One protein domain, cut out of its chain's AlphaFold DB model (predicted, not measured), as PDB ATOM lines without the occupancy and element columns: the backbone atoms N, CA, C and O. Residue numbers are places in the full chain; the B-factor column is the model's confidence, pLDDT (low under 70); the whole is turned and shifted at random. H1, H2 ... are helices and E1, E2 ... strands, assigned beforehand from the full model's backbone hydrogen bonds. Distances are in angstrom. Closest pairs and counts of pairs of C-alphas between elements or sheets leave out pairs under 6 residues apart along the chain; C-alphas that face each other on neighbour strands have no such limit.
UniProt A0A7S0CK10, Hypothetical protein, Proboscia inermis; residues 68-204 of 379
ATOM      1  N   VAL A  68     -45.715  34.249   7.626       78.00
ATOM      2  CA  VAL A  68     -45.436  35.469   8.385       78.00
ATOM      3  C   VAL A  68     -43.968  35.830   8.233       78.00
ATOM      4  O   VAL A  68     -43.090  35.058   8.611       78.00
ATOM      5  N   VAL A  69     -43.697  37.028   7.721       79.00
ATOM      6  CA  VAL A  69     -42.370  37.641   7.773       79.00
ATOM      7  C   VAL A  69     -42.239  38.357   9.103       79.00
ATOM      8  O   VAL A  69     -42.972  39.302   9.380       79.00
ATOM      9  N   LYS A  70     -41.297  37.920   9.930       79.81
ATOM     10  CA  LYS A  70     -40.992  38.522  11.219       79.81
ATOM     11  C   LYS A  70     -39.668  39.267  11.153       79.81
ATOM     12  O   LYS A  70     -38.635  38.671  10.861       79.81
ATOM     13  N   VAL A  71     -39.670  40.554  11.488       78.25
ATOM     14  CA  VAL A  71     -38.415  41.288  11.709       78.25
ATOM     15  C   VAL A  71     -37.830  40.860  13.061       78.25
ATOM     16  O   VAL A  71     -38.503  40.896  14.090       78.25
ATOM     17  N   MET A  72     -36.578  40.422  13.082       73.88
ATOM     18  CA  MET A  72     -35.895  40.021  14.309       73.88
ATOM     19  C   MET A  72     -35.077  41.175  14.870       73.88
ATOM     20  O   MET A  72     -34.370  41.881  14.150       73.88
ATOM     21  N   ARG A  73     -35.146  41.360  16.194       65.69
ATOM     22  CA  ARG A  73     -34.322  42.350  16.883       65.69
ATOM     23  C   ARG A  73     -32.889  41.839  16.950       65.69
ATOM     24  O   ARG A  73     -32.559  40.998  17.782       65.69
ATOM     25  N   HIS A  74     -32.018  42.434  16.153       60.56
ATOM     26  CA  HIS A  74     -30.588  42.397  16.418       60.56
ATOM     27  C   HIS A  74     -30.071  43.819  16.606       60.56
ATOM     28  O   HIS A  74     -30.616  44.771  16.052       60.56
ATOM     29  N   GLY A  75     -29.061  43.975  17.463       58.81
ATOM     30  CA  GLY A  75     -28.480  45.281  17.769       58.81
ATOM     31  C   GLY A  75     -28.134  46.077  16.504       58.81
ATOM     32  O   GLY A  75     -27.783  45.515  15.468       58.81
ATOM     33  N   GLY A  76     -28.243  47.399  16.580       65.94
ATOM     34  CA  GLY A  76     -28.035  48.289  15.441       65.94
ATOM     35  C   GLY A  76     -28.666  49.655  15.686       65.94
ATOM     36  O   GLY A  76     -29.553  49.790  16.524       65.94
ATOM     37  N   ARG A  77     -28.192  50.681  14.971       76.00
ATOM     38  CA  ARG A  77     -28.802  52.022  14.994       76.00
ATOM     39  C   ARG A  77     -30.059  52.046  14.119       76.00
ATOM     40  O   ARG A  77     -30.194  51.201  13.235       76.00
ATOM     41  N   THR A  78     -30.908  53.056  14.287       80.25
ATOM     42  CA  THR A  78     -32.189  53.227  13.577       80.25
ATOM     43  C   THR A  78     -32.103  52.970  12.070       80.25
ATOM     44  O   THR A  78     -32.882  52.200  11.521       80.25
ATOM     45  N   GLY A  79     -31.086  53.497  11.377       80.69
ATOM     46  CA  GLY A  79     -30.942  53.260   9.936       80.69
ATOM     47  C   GLY A  79     -30.655  51.801   9.529       80.69
ATOM     48  O   GLY A  79     -30.844  51.455   8.368       80.69
ATOM     49  N   HIS A  80     -30.179  50.933  10.431       78.88
ATOM     50  CA  HIS A  80     -30.105  49.482  10.188       78.88
ATOM     51  C   HIS A  80     -31.461  48.812  10.396       78.88
ATOM     52  O   HIS A  80     -31.861  48.016   9.556       78.88
ATOM     53  N   GLN A  81     -32.183  49.200  11.446       80.94
ATOM     54  CA  GLN A  81     -33.528  48.693  11.723       80.94
ATOM     55  C   GLN A  81     -34.485  49.003  10.562       80.94
ATOM     56  O   GLN A  81     -35.223  48.126  10.122       80.94
ATOM     57  N   LEU A  82     -34.380  50.199   9.970       82.94
ATOM     58  CA  LEU A  82     -35.099  50.558   8.743       82.94
ATOM     59  C   LEU A  82     -34.793  49.623   7.562       82.94
ATOM     60  O   LEU A  82     -35.682  49.340   6.769       82.94
ATOM     61  N   LYS A  83     -33.563  49.100   7.448       84.44
ATOM     62  CA  LYS A  83     -33.221  48.114   6.406       84.44
ATOM     63  C   LYS A  83     -33.892  46.775   6.643       84.44
ATOM     64  O   LYS A  83     -34.311  46.147   5.675       84.44
ATOM     65  N   ASP A  84     -33.986  46.346   7.896       82.75
ATOM     66  CA  ASP A  84     -34.636  45.085   8.252       82.75
ATOM     67  C   ASP A  84     -36.144  45.172   7.983       82.75
ATOM     68  O   ASP A  84     -36.705  44.306   7.315       82.75
ATOM     69  N   ILE A  85     -36.769  46.283   8.393       84.19
ATOM     70  CA  ILE A  85     -38.169  46.600   8.082       84.19
ATOM     71  C   ILE A  85     -38.389  46.623   6.571       84.19
ATOM     72  O   ILE A  85     -39.281  45.945   6.069       84.19
ATOM     73  N   ALA A  86     -37.562  47.359   5.829       86.50
ATOM     74  CA  ALA A  86     -37.726  47.472   4.390       86.50
ATOM     75  C   ALA A  86     -37.532  46.150   3.654       86.50
ATOM     76  O   ALA A  86     -38.256  45.875   2.705       86.50
ATOM     77  N   SER A  87     -36.597  45.316   4.111       86.38
ATOM     78  CA  SER A  87     -36.394  43.976   3.559       86.38
ATOM     79  C   SER A  87     -37.627  43.105   3.775       86.38
ATOM     80  O   SER A  87     -38.053  42.406   2.861       86.38
ATOM     81  N   ALA A  88     -38.229  43.181   4.963       85.19
ATOM     82  CA  ALA A  88     -39.434  42.433   5.274       85.19
ATOM     83  C   ALA A  88     -40.640  42.923   4.455       85.19
ATOM     84  O   ALA A  88     -41.350  42.107   3.871       85.19
ATOM     85  N   VAL A  89     -40.826  44.242   4.322       87.12
ATOM     86  CA  VAL A  89     -41.860  44.815   3.446       87.12
ATOM     87  C   VAL A  89     -41.623  44.403   1.992       87.12
ATOM     88  O   VAL A  89     -42.551  43.907   1.357       87.12
ATOM     89  N   ALA A  90     -40.400  44.543   1.477       87.06
ATOM     90  CA  ALA A  90     -40.041  44.138   0.119       87.06
ATOM     91  C   ALA A  90     -40.400  42.674  -0.128       87.06
ATOM     92  O   ALA A  90     -41.068  42.363  -1.109       87.06
ATOM     93  N   LEU A  91     -40.039  41.793   0.806       83.25
ATOM     94  CA  LEU A  91     -40.360  40.379   0.722       83.25
ATOM     95  C   LEU A  91     -41.873  40.145   0.653       83.25
ATOM     96  O   LEU A  91     -42.333  39.443  -0.239       83.25
ATOM     97  N   THR A  92     -42.667  40.789   1.517       82.19
ATOM     98  CA  THR A  92     -44.136  40.672   1.433       82.19
ATOM     99  C   THR A  92     -44.700  41.180   0.103       82.19
ATOM    100  O   THR A  92     -45.671  40.624  -0.397       82.19
ATOM    101  N   LYS A  93     -44.098  42.208  -0.513       84.75
ATOM    102  CA  LYS A  93     -44.547  42.730  -1.813       84.75
ATOM    103  C   LYS A  93     -44.179  41.806  -2.968       84.75
ATOM    104  O   LYS A  93     -45.032  41.569  -3.816       84.75
ATOM    105  N   ILE A  94     -42.960  41.269  -2.974       80.75
ATOM    106  CA  ILE A  94     -42.507  40.298  -3.979       80.75
ATOM    107  C   ILE A  94     -43.374  39.033  -3.919       80.75
ATOM    108  O   ILE A  94     -43.800  38.523  -4.951       80.75
ATOM    109  N   MET A  95     -43.676  38.561  -2.708       75.56
ATOM    110  CA  MET A  95     -44.388  37.298  -2.490       75.56
ATOM    111  C   MET A  95     -45.922  37.429  -2.532       75.56
ATOM    112  O   MET A  95     -46.621  36.418  -2.614       75.56
ATOM    113  N   GLY A  96     -46.460  38.651  -2.502       70.88
ATOM    114  CA  GLY A  96     -47.890  38.929  -2.639       70.88
ATOM    115  C   GLY A  96     -48.710  38.856  -1.341       70.88
ATOM    116  O   GLY A  96     -48.198  38.747  -0.230       70.88
ATOM    117  N   SER A  97     -50.034  38.958  -1.492       54.44
ATOM    118  CA  SER A  97     -51.013  39.225  -0.420       54.44
ATOM    119  C   SER A  97     -51.192  38.124   0.634       54.44
ATOM    120  O   SER A  97     -51.883  38.360   1.623       54.44
ATOM    121  N   SER A  98     -50.586  36.948   0.465       59.53
ATOM    122  CA  SER A  98     -50.631  35.848   1.442       59.53
ATOM    123  C   SER A  98     -49.577  35.960   2.553       59.53
ATOM    124  O   SER A  98     -49.584  35.155   3.485       59.53
ATOM    125  N   TRP A  99     -48.681  36.951   2.475       66.06
ATOM    126  CA  TRP A  99     -47.589  37.134   3.429       66.06
ATOM    127  C   TRP A  99     -47.872  38.284   4.396       66.06
ATOM    128  O   TRP A  99     -48.116  39.425   3.998       66.06
ATOM    129  N   MET A 100     -47.819  37.983   5.689       65.69
ATOM    130  CA  MET A 100     -48.128  38.936   6.753       65.69
ATOM    131  C   MET A 100     -46.859  39.446   7.413       65.69
ATOM    132  O   MET A 100     -45.939  38.676   7.678       65.69
ATOM    133  N   LEU A 101     -46.806  40.744   7.691       65.31
ATOM    134  CA  LEU A 101     -45.656  41.359   8.338       65.31
ATOM    135  C   LEU A 101     -45.885  41.455   9.848       65.31
ATOM    136  O   LEU A 101     -46.744  42.212  10.297       65.31
ATOM    137  N   ALA A 102     -45.076  40.726  10.614       62.47
ATOM    138  CA  ALA A 102     -44.963  40.853  12.059       62.47
ATOM    139  C   ALA A 102     -43.672  41.604  12.410       62.47
ATOM    140  O   ALA A 102     -42.573  41.275  11.959       62.47
ATOM    141  N   THR A 103     -43.776  42.622  13.246       62.50
ATOM    142  CA  THR A 103     -42.646  43.459  13.651       62.50
ATOM    143  C   THR A 103     -42.425  43.333  15.159       62.50
ATOM    144  O   THR A 103     -43.378  43.153  15.918       62.50
ATOM    145  N   PRO A 104     -41.169  43.368  15.633       55.81
ATOM    146  CA  PRO A 104     -40.878  43.315  17.052       55.81
ATOM    147  C   PRO A 104     -41.276  44.650  17.689       55.81
ATOM    148  O   PRO A 104     -41.112  45.710  17.086       55.81
ATOM    149  N   SER A 105     -41.773  44.598  18.924       48.31
ATOM    150  CA  SER A 105     -42.123  45.789  19.698       48.31
ATOM    151  C   SER A 105     -40.878  46.596  20.106       48.31
ATOM    152  O   SER A 105     -39.974  46.020  20.719       48.31
ATOM    153  N   ARG A 106     -40.919  47.919  19.868       55.19
ATOM    154  CA  ARG A 106     -40.219  49.019  20.575       55.19
ATOM    155  C   ARG A 106     -38.690  49.164  20.474       55.19
ATOM    156  O   ARG A 106     -37.921  48.257  20.782       55.19
ATOM    157  N   GLU A 107     -38.218  50.343  20.025       55.94
ATOM    158  CA  GLU A 107     -38.134  51.592  20.839       55.94
ATOM    159  C   GLU A 107     -37.391  52.729  20.082       55.94
ATOM    160  O   GLU A 107     -37.691  53.893  20.287       55.94
ATOM    161  N   PHE A 108     -36.495  52.424  19.127       57.16
ATOM    162  CA  PHE A 108     -35.689  53.455  18.424       57.16
ATOM    163  C   PHE A 108     -36.185  53.858  17.030       57.16
ATOM    164  O   PHE A 108     -35.907  54.962  16.568       57.16
ATOM    165  N   THR A 109     -36.874  52.963  16.319       65.94
ATOM    166  CA  THR A 109     -37.470  53.302  15.011       65.94
ATOM    167  C   THR A 109     -38.878  53.875  15.164       65.94
ATOM    168  O   THR A 109     -39.325  54.589  14.278       65.94
ATOM    169  N   GLU A 110     -39.542  53.650  16.305       72.19
ATOM    170  CA  GLU A 110     -40.885  54.187  16.581       72.19
ATOM    171  C   GLU A 110     -40.918  55.722  16.657       72.19
ATOM    172  O   GLU A 110     -41.945  56.322  16.352       72.19
ATOM    173  N   GLU A 111     -39.785  56.364  16.965       76.12
ATOM    174  CA  GLU A 111     -39.649  57.824  16.889       76.12
ATOM    175  C   GLU A 111     -39.850  58.371  15.465       76.12
ATOM    176  O   GLU A 111     -40.293  59.505  15.311       76.12
ATOM    177  N   ILE A 112     -39.531  57.590  14.425       81.19
ATOM    178  CA  ILE A 112     -39.585  58.045  13.024       81.19
ATOM    179  C   ILE A 112     -40.587  57.279  12.158       81.19
ATOM    180  O   ILE A 112     -40.996  57.801  11.122       81.19
ATOM    181  N   ILE A 113     -40.981  56.062  12.546       81.75
ATOM    182  CA  ILE A 113     -41.939  55.223  11.822       81.75
ATOM    183  C   ILE A 113     -42.893  54.520  12.792       81.75
ATOM    184  O   ILE A 113     -42.471  53.800  13.693       81.75
ATOM    185  N   SER A 114     -44.192  54.623  12.530       82.00
ATOM    186  CA  SER A 114     -45.241  53.845  13.181       82.00
ATOM    187  C   SER A 114     -45.194  52.401  12.698       82.00
ATOM    188  O   SER A 114     -45.706  52.037  11.643       82.00
ATOM    189  N   ILE A 115     -44.593  51.537  13.510       76.06
ATOM    190  CA  ILE A 115     -44.516  50.094  13.254       76.06
ATOM    191  C   ILE A 115     -45.907  49.461  13.071       76.06
ATOM    192  O   ILE A 115     -46.064  48.488  12.331       76.06
ATOM    193  N   GLN A 116     -46.921  50.036  13.719       73.88
ATOM    194  CA  GLN A 116     -48.308  49.592  13.624       73.88
ATOM    195  C   GLN A 116     -48.923  49.822  12.243       73.88
ATOM    196  O   GLN A 116     -49.830  49.074  11.881       73.88
ATOM    197  N   ASP A 117     -48.432  50.817  11.502       77.69
ATOM    198  CA  ASP A 117     -48.923  51.168  10.167       77.69
ATOM    199  C   ASP A 117     -48.210  50.374   9.062       77.69
ATOM    200  O   ASP A 117     -48.657  50.367   7.919       77.69
ATOM    201  N   ILE A 118     -47.120  49.674   9.403       78.81
ATOM    202  CA  ILE A 118     -46.419  48.749   8.498       78.81
ATOM    203  C   ILE A 118     -46.998  47.328   8.608       78.81
ATOM    204  O   ILE A 118     -47.027  46.571   7.637       78.81
ATOM    205  N   ALA A 119     -47.423  46.920   9.808       72.75
ATOM    206  CA  ALA A 119     -47.921  45.571  10.046       72.75
ATOM    207  C   ALA A 119     -49.277  45.350   9.352       72.75
ATOM    208  O   ALA A 119     -50.253  46.042   9.629       72.75
ATOM    209  N   THR A 120     -49.360  44.335   8.489       67.69
ATOM    210  CA  THR A 120     -50.599  44.000   7.766       67.69
ATOM    211  C   THR A 120     -51.622  43.261   8.630       67.69
ATOM    212  O   THR A 120     -52.810  43.292   8.322       67.69
ATOM    213  N   ASN A 121     -51.196  42.622   9.727       64.38
ATOM    214  CA  ASN A 121     -52.099  42.013  10.699       64.38
ATOM    215  C   ASN A 121     -51.496  42.028  12.116       64.38
ATOM    216  O   ASN A 121     -50.529  41.323  12.401       64.38
ATOM    217  N   LYS A 122     -52.088  42.826  13.012       55.41
ATOM    218  CA  LYS A 122     -51.572  43.082  14.369       55.41
ATOM    219  C   LYS A 122     -51.689  41.880  15.319       55.41
ATOM    220  O   LYS A 122     -51.002  41.864  16.335       55.41
ATOM    221  N   SER A 123     -52.534  40.889  15.018       53.12
ATOM    222  CA  SER A 123     -52.783  39.743  15.910       53.12
ATOM    223  C   SER A 123     -51.969  38.495  15.573       53.12
ATOM    224  O   SER A 123     -52.031  37.515  16.314       53.12
ATOM    225  N   ILE A 124     -51.232  38.487  14.460       60.38
ATOM    226  CA  ILE A 124     -50.573  37.274  13.974       60.38
ATOM    227  C   ILE A 124     -49.098  37.284  14.353       60.38
ATOM    228  O   ILE A 124     -48.293  38.071  13.862       60.38
ATOM    229  N   CYS A 125     -48.754  36.358  15.240       65.94
ATOM    230  CA  CYS A 125     -47.387  36.033  15.608       65.94
ATOM    231  C   CYS A 125     -47.000  34.693  14.983       65.94
ATOM    232  O   CYS A 125     -47.853  33.833  14.768       65.94
ATOM    233  N   CYS A 126     -45.704  34.494  14.737       72.88
ATOM    234  CA  CYS A 126     -45.197  33.158  14.443       72.88
ATOM    235  C   CYS A 126     -45.546  32.233  15.617       72.88
ATOM    236  O   CYS A 126     -45.109  32.495  16.739       72.88
ATOM    237  N   GLY A 127     -46.354  31.200  15.361       69.25
ATOM    238  CA  GLY A 127     -46.697  30.196  16.364       69.25
ATOM    239  C   GLY A 127     -45.462  29.420  16.814       69.25
ATOM    240  O   GLY A 127     -44.495  29.286  16.063       69.25
ATOM    241  N   ASN A 128     -45.489  28.902  18.042       72.81
ATOM    242  CA  ASN A 128     -44.359  28.161  18.618       72.81
ATOM    243  C   ASN A 128     -44.022  26.874  17.840       72.81
ATOM    244  O   ASN A 128     -42.908  26.372  17.936       72.81
ATOM    245  N   ASP A 129     -44.981  26.342  17.087       75.25
ATOM    246  CA  ASP A 129     -44.893  25.125  16.282       75.25
ATOM    247  C   ASP A 129     -44.663  25.396  14.783       75.25
ATOM    248  O   ASP A 129     -44.580  24.454  13.987       75.25
ATOM    249  N   TRP A 130     -44.567  26.667  14.377       77.44
ATOM    250  CA  TRP A 130     -44.348  27.034  12.981       77.44
ATOM    251  C   TRP A 130     -42.878  26.809  12.615       77.44
ATOM    252  O   TRP A 130     -41.994  27.259  13.348       77.44
ATOM    253  N   PRO A 131     -42.574  26.175  11.468       74.25
ATOM    254  CA  PRO A 131     -41.215  26.121  10.959       74.25
ATOM    255  C   PRO A 131     -40.661  27.538  10.794       74.25
ATOM    256  O   PRO A 131     -41.355  28.433  10.303       74.25
ATOM    257  N   ILE A 132     -39.413  27.738  11.212       74.88
ATOM    258  CA  ILE A 132     -38.742  29.032  11.118       74.88
ATOM    259  C   ILE A 132     -37.623  28.935  10.089       74.88
ATOM    260  O   ILE A 132     -36.715  28.117  10.225       74.88
ATOM    261  N   ILE A 133     -37.674  29.800   9.080       73.50
ATOM    262  CA  ILE A 133     -36.561  30.002   8.156       73.50
ATOM    263  C   ILE A 133     -35.672  31.094   8.739       73.50
ATOM    264  O   ILE A 133     -36.070  32.261   8.816       73.50
ATOM    265  N   HIS A 134     -34.479  30.685   9.164       66.00
ATOM    266  CA  HIS A 134     -33.394  31.569   9.564       66.00
ATOM    267  C   HIS A 134     -32.351  31.650   8.453       66.00
ATOM    268  O   HIS A 134     -32.063  30.661   7.781       66.00
ATOM    269  N   PHE A 135     -31.755  32.828   8.299       60.09
ATOM    270  CA  PHE A 135     -30.616  33.030   7.415       60.09
ATOM    271  C   PHE A 135     -29.373  33.275   8.254       60.09
ATOM    272  O   PHE A 135     -29.145  34.385   8.738       60.09
ATOM    273  N   ASP A 136     -28.563  32.237   8.414       52.91
ATOM    274  CA  ASP A 136     -27.324  32.326   9.188       52.91
ATOM    275  C   ASP A 136     -26.170  32.948   8.380       52.91
ATOM    276  O   ASP A 136     -25.136  33.318   8.936       52.91
ATOM    277  N   GLU A 137     -26.331  33.127   7.063       52.81
ATOM    278  CA  GLU A 137     -25.303  33.743   6.225       52.81
ATOM    279  C   GLU A 137     -25.331  35.274   6.316       52.81
ATOM    280  O   GLU A 137     -26.315  35.907   5.950       52.81
ATOM    281  N   THR A 138     -24.211  35.887   6.714       49.88
ATOM    282  CA  THR A 138     -23.962  37.343   6.689       49.88
ATOM    283  C   THR A 138     -23.816  37.898   5.266       49.88
ATOM    284  O   THR A 138     -22.823  38.559   4.942       49.88
ATOM    285  N   ARG A 139     -24.758  37.597   4.375       52.28
ATOM    286  CA  ARG A 139     -24.714  38.021   2.979       52.28
ATOM    287  C   ARG A 139     -25.792  39.059   2.721       52.28
ATOM    288  O   ARG A 139     -26.989  38.790   2.718       52.28
ATOM    289  N   TRP A 140     -25.314  40.267   2.442       52.75
ATOM    290  CA  TRP A 140     -26.053  41.299   1.728       52.75
ATOM    291  C   TRP A 140     -26.599  40.651   0.455       52.75
ATOM    292  O   TRP A 140     -25.824  40.315  -0.440       52.75
ATOM    293  N   SER A 141     -27.897  40.364   0.414       57.50
ATOM    294  CA  SER A 141     -28.435  39.435  -0.573       57.50
ATOM    295  C   SER A 141     -28.526  40.126  -1.931       57.50
ATOM    296  O   SER A 141     -29.381  40.992  -2.148       57.50
ATOM    297  N   GLY A 142     -27.610  39.756  -2.828       63.66
ATOM    298  CA  GLY A 142     -27.775  39.919  -4.270       63.66
ATOM    299  C   GLY A 142     -28.927  39.054  -4.783       63.66
ATOM    300  O   GLY A 142     -29.549  38.313  -4.013       63.66
ATOM    301  N   PHE A 143     -29.235  39.165  -6.074       66.81
ATOM    302  CA  PHE A 143     -30.366  38.442  -6.659       66.81
ATOM    303  C   PHE A 143     -30.213  36.924  -6.499       66.81
ATOM    304  O   PHE A 143     -31.172  36.233  -6.187       66.81
ATOM    305  N   GLU A 144     -28.989  36.416  -6.598       70.00
ATOM    306  CA  GLU A 144     -28.646  35.000  -6.478       70.00
ATOM    307  C   GLU A 144     -28.998  34.441  -5.093       70.00
ATOM    308  O   GLU A 144     -29.529  33.341  -4.971       70.00
ATOM    309  N   SER A 145     -28.744  35.216  -4.033       69.06
ATOM    310  CA  SER A 145     -29.115  34.832  -2.666       69.06
ATOM    311  C   SER A 145     -30.628  34.858  -2.454       69.06
ATOM    312  O   SER A 145     -31.145  34.066  -1.669       69.06
ATOM    313  N   TYR A 146     -31.339  35.761  -3.136       72.62
ATOM    314  CA  TYR A 146     -32.800  35.769  -3.144       72.62
ATOM    315  C   TYR A 146     -33.367  34.570  -3.923       72.62
ATOM    316  O   TYR A 146     -34.242  33.886  -3.405       72.62
ATOM    317  N   ALA A 147     -32.836  34.259  -5.107       72.38
ATOM    318  CA  ALA A 147     -33.279  33.126  -5.919       72.38
ATOM    319  C   ALA A 147     -33.090  31.787  -5.186       72.38
ATOM    320  O   ALA A 147     -33.999  30.965  -5.149       72.38
ATOM    321  N   ALA A 148     -31.948  31.597  -4.515       69.69
ATOM    322  CA  ALA A 148     -31.717  30.417  -3.678       69.69
ATOM    323  C   ALA A 148     -32.710  30.327  -2.501       69.69
ATOM    324  O   ALA A 148     -33.160  29.239  -2.137       69.69
ATOM    325  N   PHE A 149     -33.076  31.468  -1.907       72.69
ATOM    326  CA  PHE A 149     -34.118  31.519  -0.883       72.69
ATOM    327  C   PHE A 149     -35.487  31.134  -1.447       72.69
ATOM    328  O   PHE A 149     -36.194  30.329  -0.844       72.69
ATOM    329  N   GLU A 150     -35.864  31.698  -2.588       72.62
ATOM    330  CA  GLU A 150     -37.131  31.404  -3.245       72.62
ATOM    331  C   GLU A 150     -37.236  29.919  -3.596       72.62
ATOM    332  O   GLU A 150     -38.256  29.292  -3.314       72.62
ATOM    333  N   GLU A 151     -36.172  29.327  -4.137       72.12
ATOM    334  CA  GLU A 151     -36.103  27.893  -4.406       72.12
ATOM    335  C   GLU A 151     -36.292  27.073  -3.121       72.12
ATOM    336  O   GLU A 151     -37.115  26.157  -3.088       72.12
ATOM    337  N   TYR A 152     -35.603  27.439  -2.036       71.06
ATOM    338  CA  TYR A 152     -35.771  26.787  -0.737       71.06
ATOM    339  C   TYR A 152     -37.222  26.872  -0.237       71.06
ATOM    340  O   TYR A 152     -37.799  25.862   0.173       71.06
ATOM    341  N   VAL A 153     -37.842  28.054  -0.298       69.19
ATOM    342  CA  VAL A 153     -39.244  28.253   0.095       69.19
ATOM    343  C   VAL A 153     -40.169  27.415  -0.781       69.19
ATOM    344  O   VAL A 153     -41.028  26.721  -0.249       69.19
ATOM    345  N   ASN A 154     -39.973  27.403  -2.097       69.31
ATOM    346  CA  ASN A 154     -40.790  26.624  -3.027       69.31
ATOM    347  C   ASN A 154     -40.659  25.114  -2.836       69.31
ATOM    348  O   ASN A 154     -41.639  24.394  -2.999       69.31
ATOM    349  N   GLN A 155     -39.484  24.619  -2.460       67.81
ATOM    350  CA  GLN A 155     -39.295  23.200  -2.161       67.81
ATOM    351  C   GLN A 155     -39.898  22.810  -0.807       67.81
ATOM    352  O   GLN A 155     -40.382  21.691  -0.641       67.81
ATOM    353  N   LYS A 156     -39.853  23.706   0.186       65.19
ATOM    354  CA  LYS A 156     -40.275  23.394   1.558       65.19
ATOM    355  C   LYS A 156     -41.748  23.698   1.819       65.19
ATOM    356  O   LYS A 156     -42.411  22.884   2.451       65.19
ATOM    357  N   VAL A 157     -42.289  24.811   1.328       63.31
ATOM    358  CA  VAL A 157     -43.663  25.257   1.630       63.31
ATOM    359  C   VAL A 157     -44.744  24.260   1.200       63.31
ATOM    360  O   VAL A 157     -45.609  23.984   2.024       63.31
ATOM    361  N   PRO A 158     -44.723  23.661  -0.005       58.09
ATOM    362  CA  PRO A 158     -45.744  22.690  -0.410       58.09
ATOM    363  C   PRO A 158     -45.721  21.394   0.414       58.09
ATOM    364  O   PRO A 158     -46.732  20.711   0.521       58.09
ATOM    365  N   VAL A 159     -44.569  21.058   1.004       57.97
ATOM    366  CA  VAL A 159     -44.388  19.872   1.860       57.97
ATOM    367  C   VAL A 159     -44.851  20.154   3.292       57.97
ATOM    368  O   VAL A 159     -45.295  19.260   4.012       57.97
ATOM    369  N   LEU A 160     -44.772  21.414   3.716       56.91
ATOM    370  CA  LEU A 160     -45.238  21.876   5.011       56.91
ATOM    371  C   LEU A 160     -46.729  22.214   4.883       56.91
ATOM    372  O   LEU A 160     -47.083  23.331   4.538       56.91
ATOM    373  N   ALA A 161     -47.635  21.284   5.187       55.38
ATOM    374  CA  ALA A 161     -49.079  21.562   5.312       55.38
ATOM    375  C   ALA A 161     -49.412  22.455   6.539       55.38
ATOM    376  O   ALA A 161     -50.363  22.199   7.275       55.38
ATOM    377  N   ARG A 162     -48.550  23.431   6.851       65.69
ATOM    378  CA  ARG A 162     -48.545  24.246   8.067       65.69
ATOM    379  C   ARG A 162     -48.113  25.673   7.747       65.69
ATOM    380  O   ARG A 162     -47.399  25.933   6.782       65.69
ATOM    381  N   ASN A 163     -48.526  26.587   8.616       73.81
ATOM    382  CA  ASN A 163     -48.095  27.978   8.602       73.81
ATOM    383  C   ASN A 163     -46.566  28.098   8.772       73.81
ATOM    384  O   ASN A 163     -45.959  27.279   9.459       73.81
ATOM    385  N   LEU A 164     -45.955  29.122   8.174       77.88
ATOM    386  CA  LEU A 164     -44.499  29.311   8.101       77.88
ATOM    387  C   LEU A 164     -44.084  30.667   8.683       77.88
ATOM    388  O   LEU A 164     -44.744  31.678   8.451       77.88
ATOM    389  N   CYS A 165     -42.955  30.706   9.393       79.69
ATOM    390  CA  CYS A 165     -42.326  31.940   9.854       79.69
ATOM    391  C   CYS A 165     -41.010  32.186   9.103       79.69
ATOM    392  O   CYS A 165     -40.121  31.338   9.099       79.69
ATOM    393  N   VAL A 166     -40.847  33.367   8.510       79.50
ATOM    394  CA  VAL A 166     -39.585  33.810   7.902       79.50
ATOM    395  C   VAL A 166     -39.008  34.936   8.733       79.50
ATOM    396  O   VAL A 166     -39.647  35.969   8.902       79.50
ATOM    397  N   GLN A 167     -37.799  34.753   9.255       78.94
ATOM    398  CA  GLN A 167     -37.170  35.736  10.127       78.94
ATOM    399  C   GLN A 167     -36.142  36.582   9.375       78.94
ATOM    400  O   GLN A 167     -35.114  36.085   8.922       78.94
ATOM    401  N   VAL A 168     -36.409  37.884   9.273       76.75
ATOM    402  CA  VAL A 168     -35.523  38.866   8.633       76.75
ATOM    403  C   VAL A 168     -34.658  39.528   9.691       76.75
ATOM    404  O   VAL A 168     -35.166  40.054  10.683       76.75
ATOM    405  N   SER A 169     -33.343  39.491   9.499       72.06
ATOM    406  CA  SER A 169     -32.380  39.896  10.517       72.06
ATOM    407  C   SER A 169     -31.050  40.330   9.887       72.06
ATOM    408  O   SER A 169     -30.789  39.997   8.737       72.06
ATOM    409  N   ASN A 170     -30.209  41.044  10.653       64.12
ATOM    410  CA  ASN A 170     -28.875  41.592  10.326       64.12
ATOM    411  C   ASN A 170     -28.061  40.924   9.196       64.12
ATOM    412  O   ASN A 170     -27.333  41.630   8.492       64.12
ATOM    413  N   SER A 171     -28.118  39.601   9.087       62.38
ATOM    414  CA  SER A 171     -27.389  38.754   8.148       62.38
ATOM    415  C   SER A 171     -27.949  38.779   6.717       62.38
ATOM    416  O   SER A 171     -27.156  38.767   5.777       62.38
ATOM    417  N   TRP A 172     -29.266  38.919   6.537       70.00
ATOM    418  CA  TRP A 172     -29.946  38.854   5.239       70.00
ATOM    419  C   TRP A 172     -30.875  40.058   5.030       70.00
ATOM    420  O   TRP A 172     -31.831  40.270   5.778       70.00
ATOM    421  N   ARG A 173     -30.568  40.884   4.019       77.00
ATOM    422  CA  ARG A 173     -31.261  42.155   3.741       77.00
ATOM    423  C   ARG A 173     -31.417  42.410   2.250       77.00
ATOM    424  O   ARG A 173     -30.415  42.522   1.539       77.00
ATOM    425  N   ILE A 174     -32.644  42.688   1.827       81.50
ATOM    426  CA  ILE A 174     -32.947  43.251   0.512       81.50
ATOM    427  C   ILE A 174     -32.756  44.768   0.606       81.50
ATOM    428  O   ILE A 174     -33.543  45.487   1.220       81.50
ATOM    429  N   GLN A 175     -31.677  45.282   0.014       81.88
ATOM    430  CA  GLN A 175     -31.485  46.729  -0.086       81.88
ATOM    431  C   GLN A 175     -32.443  47.314  -1.133       81.88
ATOM    432  O   GLN A 175     -32.657  46.709  -2.181       81.88
ATOM    433  N   MET A 176     -32.941  48.533  -0.917       84.25
ATOM    434  CA  MET A 176     -33.860  49.186  -1.866       84.25
ATOM    435  C   MET A 176     -33.270  49.338  -3.275       84.25
ATOM    436  O   MET A 176     -33.989  49.191  -4.257       84.25
ATOM    437  N   HIS A 177     -31.956  49.567  -3.396       81.69
ATOM    438  CA  HIS A 177     -31.295  49.617  -4.705       81.69
ATOM    439  C   HIS A 177     -31.244  48.247  -5.397       81.69
ATOM    440  O   HIS A 177     -31.344  48.185  -6.620       81.69
ATOM    441  N   ASN A 178     -31.130  47.153  -4.631       80.56
ATOM    442  CA  ASN A 178     -31.242  45.803  -5.180       80.56
ATOM    443  C   ASN A 178     -32.662  45.585  -5.690       80.56
ATOM    444  O   ASN A 178     -32.821  45.205  -6.839       80.56
ATOM    445  N   LEU A 179     -33.675  45.925  -4.887       83.06
ATOM    446  CA  LEU A 179     -35.079  45.779  -5.271       83.06
ATOM    447  C   LEU A 179     -35.420  46.543  -6.558       83.06
ATOM    448  O   LEU A 179     -36.030  45.979  -7.461       83.06
ATOM    449  N   PHE A 180     -34.980  47.799  -6.671       84.56
ATOM    450  CA  PHE A 180     -35.164  48.583  -7.892       84.56
ATOM    451  C   PHE A 180     -34.455  47.932  -9.089       84.56
ATOM    452  O   PHE A 180     -35.018  47.831 -10.176       84.56
ATOM    453  N   SER A 181     -33.203  47.492  -8.908       78.88
ATOM    454  CA  SER A 181     -32.448  46.807  -9.963       78.88
ATOM    455  C   SER A 181     -33.150  45.520 -10.397       78.88
ATOM    456  O   SER A 181     -33.255  45.244 -11.588       78.88
ATOM    457  N   TRP A 182     -33.675  44.750  -9.448       82.44
ATOM    458  CA  TRP A 182     -34.417  43.528  -9.727       82.44
ATOM    459  C   TRP A 182     -35.685  43.821 -10.525       82.44
ATOM    460  O   TRP A 182     -35.918  43.170 -11.537       82.44
ATOM    461  N   GLU A 183     -36.449  44.845 -10.145       83.19
ATOM    462  CA  GLU A 183     -37.643  45.273 -10.882       83.19
ATOM    463  C   GLU A 183     -37.297  45.692 -12.316       83.19
ATOM    464  O   GLU A 183     -37.889  45.202 -13.276       83.19
ATOM    465  N   LYS A 184     -36.271  46.533 -12.480       83.06
ATOM    466  CA  LYS A 184     -35.812  47.015 -13.788       83.06
ATOM    467  C   LYS A 184     -35.335  45.893 -14.711       83.06
ATOM    468  O   LYS A 184     -35.499  45.988 -15.925       83.06
ATOM    469  N   ASN A 185     -34.714  44.861 -14.144       79.50
ATOM    470  CA  ASN A 185     -34.240  43.696 -14.887       79.50
ATOM    471  C   ASN A 185     -35.331  42.624 -15.074       79.50
ATOM    472  O   ASN A 185     -35.048  41.577 -15.648       79.50
ATOM    473  N   GLY A 186     -36.564  42.871 -14.613       78.06
ATOM    474  CA  GLY A 186     -37.686  41.939 -14.742       78.06
ATOM    475  C   GLY A 186     -37.634  40.745 -13.786       78.06
ATOM    476  O   GLY A 186     -38.405  39.804 -13.945       78.06
ATOM    477  N   PHE A 187     -36.750  40.774 -12.787       77.38
ATOM    478  CA  PHE A 187     -36.620  39.723 -11.779       77.38
ATOM    479  C   PHE A 187     -37.741  39.741 -10.734       77.38
ATOM    480  O   PHE A 187     -38.010  38.725 -10.105       77.38
ATOM    481  N   VAL A 188     -38.394  40.887 -10.538       81.19
ATOM    482  CA  VAL A 188     -39.609  41.026  -9.720       81.19
ATOM    483  C   VAL A 188     -40.651  41.830 -10.493       81.19
ATOM    484  O   VAL A 188     -40.328  42.488 -11.485       81.19
ATOM    485  N   SER A 189     -41.914  41.776 -10.064       84.06
ATOM    486  CA  SER A 189     -43.006  42.482 -10.741       84.06
ATOM    487  C   SER A 189     -42.806  44.002 -10.755       84.06
ATOM    488  O   SER A 189     -42.331  44.585  -9.780       84.06
ATOM    489  N   ASN A 190     -43.228  44.649 -11.842       86.75
ATOM    490  CA  ASN A 190     -43.209  46.108 -11.956       86.75
ATOM    491  C   ASN A 190     -44.051  46.765 -10.843       86.75
ATOM    492  O   ASN A 190     -45.160  46.311 -10.556       86.75
ATOM    493  N   GLY A 191     -43.535  47.831 -10.232       88.25
ATOM    494  CA  GLY A 191     -44.170  48.548  -9.126       88.25
ATOM    495  C   GLY A 191     -43.904  47.971  -7.729       88.25
ATOM    496  O   GLY A 191     -44.356  48.559  -6.746       88.25
ATOM    497  N   THR A 192     -43.155  46.873  -7.600       87.25
ATOM    498  CA  THR A 192     -42.745  46.295  -6.308       87.25
ATOM    499  C   THR A 192     -41.885  47.264  -5.499       87.25
ATOM    500  O   THR A 192     -42.110  47.431  -4.294       87.25
ATOM    501  N   TYR A 193     -40.917  47.927  -6.137       88.88
ATOM    502  CA  TYR A 193     -40.061  48.922  -5.494       88.88
ATOM    503  C   TYR A 193     -40.893  50.074  -4.935       88.88
ATOM    504  O   TYR A 193     -40.796  50.397  -3.749       88.88
ATOM    505  N   GLU A 194     -41.755  50.656  -5.770       88.88
ATOM    506  CA  GLU A 194     -42.557  51.815  -5.390       88.88
ATOM    507  C   GLU A 194     -43.609  51.460  -4.335       88.88
ATOM    508  O   GLU A 194     -43.798  52.203  -3.374       88.88
ATOM    509  N   ALA A 195     -44.243  50.289  -4.444       89.88
ATOM    510  CA  ALA A 195     -45.170  49.793  -3.433       89.88
ATOM    511  C   ALA A 195     -44.478  49.547  -2.083       89.88
ATOM    512  O   ALA A 195     -45.074  49.793  -1.035       89.88
ATOM    513  N   THR A 196     -43.228  49.075  -2.096       90.00
ATOM    514  CA  THR A 196     -42.409  48.905  -0.886       90.00
ATOM    515  C   THR A 196     -42.065  50.260  -0.275       90.00
ATOM    516  O   THR A 196     -42.315  50.481   0.910       90.00
ATOM    517  N   ARG A 197     -41.549  51.185  -1.093       90.38
ATOM    518  CA  ARG A 197     -41.183  52.546  -0.689       90.38
ATOM    519  C   ARG A 197     -42.366  53.276  -0.060       90.38
ATOM    520  O   ARG A 197     -42.249  53.716   1.078       90.38
ATOM    521  N   LYS A 198     -43.514  53.318  -0.745       89.31
ATOM    522  CA  LYS A 198     -44.746  53.965  -0.261       89.31
ATOM    523  C   LYS A 198     -45.282  53.345   1.023       89.31
ATOM    524  O   LYS A 198     -45.749  54.068   1.893       89.31
ATOM    525  N   HIS A 199     -45.209  52.021   1.170       88.81
ATOM    526  CA  HIS A 199     -45.673  51.364   2.393       88.81
ATOM    527  C   HIS A 199     -44.860  51.822   3.614       88.81
ATOM    528  O   HIS A 199     -45.435  52.148   4.647       88.81
ATOM    529  N   ILE A 200     -43.536  51.929   3.475       88.75
ATOM    530  CA  ILE A 200     -42.665  52.436   4.545       88.75
ATOM    531  C   ILE A 200     -42.867  53.946   4.737       88.75
ATOM    532  O   ILE A 200     -42.972  54.405   5.869       88.75
ATOM    533  N   GLN A 201     -42.953  54.707   3.642       88.62
ATOM    534  CA  GLN A 201     -43.160  56.158   3.647       88.62
ATOM    535  C   GLN A 201     -44.448  56.546   4.388       88.62
ATOM    536  O   GLN A 201     -44.422  57.439   5.228       88.62
ATOM    537  N   ASN A 202     -45.555  55.843   4.142       87.69
ATOM    538  CA  ASN A 202     -46.841  56.111   4.795       87.69
ATOM    539  C   ASN A 202     -46.795  55.911   6.312       87.69
ATOM    540  O   ASN A 202     -47.540  56.570   7.037       87.69
ATOM    541  N   ALA A 203     -45.918  55.022   6.777       86.69
ATOM    542  CA  ALA A 203     -45.709  54.765   8.187       86.69
ATOM    543  C   ALA A 203     -44.755  55.777   8.844       86.69
ATOM    544  O   ALA A 203     -44.632  55.763  10.065       86.69
ATOM    545  N   VAL A 204     -44.079  56.660   8.093       86.19
ATOM    546  CA  VAL A 204     -43.221  57.707   8.671       86.19
ATOM    547  C   VAL A 204     -44.081  58.662   9.503       86.19
ATOM    548  O   VAL A 204     -44.921  59.395   8.983       86.19
TER     549      VAL A 204
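AT A GLANCE: This is residues 68 to 204 of the 379 residues of the protein "Hypothetical protein" of Proboscia inermis (UniProt A0A7S0CK10). A small wall of three parallel strands has the long helix H1 over one face, and the helical hairpin H4 and H5 packs on H1 on the side away from the sheet. H3 lies off to one side and touches no helix, while the long loop of residues 119 to 142 swings from H2 to H3, with residues 132 to 133 pairing alongside the edge strand E3. The printed part has 137 residues with five named helices and three named strands in the order E1 H1 E2 H2 H3 E3 H4 H5; the sheet's order is E2 E1 E3, and the class is mostly helix. The whole is compact, with a radius of gyration of the C-alphas of 14.2 A and spans of 41 by 38 by 28 A.

IN THESE COORDINATES: In the sheet, E1 is residues 68 to 71, 9.7 A long, beginning at C-alpha 68 (-45.436, 35.469, 8.385); E2 is residues 99 to 102, 9.8 A; E3 is residues 164 to 168, 13.1 A. H1, residues 78 to 95, is 25.7 A long. H2 is residues 115 to 118, 5.3 A; H3 is residues 143 to 156, 19.8 A; H4 is residues 176 to 184, 12.3 A. H5, residues 192 to 202, is 15.4 A long and ends at C-alpha 202 (-46.841, 56.111, 4.795).

HOW THE PARTS SIT: E1 is parallel to E3, with N 70 and O 166 at 2.8 A, and to E2, with N 69 and O 100 at 2.8 A. H1 is on the sheet at a height of 8.6 A, in two layers, a helix on one face of a sheet; it runs along the strands, at 7 degrees to E1 on the local plane. E1, H1 and E2 form a strand-helix-strand unit, two parallel neighbours with a helix between, its crossover right-handed. E2, H2 H3, E3 form a split unit, with E1 between its strands, its crossover left-handed. H1, with residues 86 to 94 alone, touches the hub H5, which touches three helices, at a steep tilt of 48 degrees, opposite ways; the closest C-alphas, of Ala 90 and Thr 196, are 5.4 A apart. H4 and H5 touch as a hairpin, the closest C-alphas those of Phe 180 and Tyr 193, 5.5 A. H2 and H5 only just touch, with 3 pairs of C-alphas within 8 A, the closest those of Ile 118 and Ile 200, 6.6 A. H3 and H4 are close but not clearly touching, with C-alphas 143 and 182 at 7.2 A. Every O i to N i+4 pair is within hydrogen-bond range in H3, H4 and H5, and 13 of 14 in H1; H2 is too short for one.

THE WHOLE: The C-alphas farthest apart, of Glu 111 and Val 159, are 41.1 A apart. The printed part has no cut; the links E2 to H2 and H2 to H3 are long. The mean pLDDT of the printed part is 73.5, and 48 residues are under 70, among them residues 97 to 109, 134 to 143 and 153 to 162.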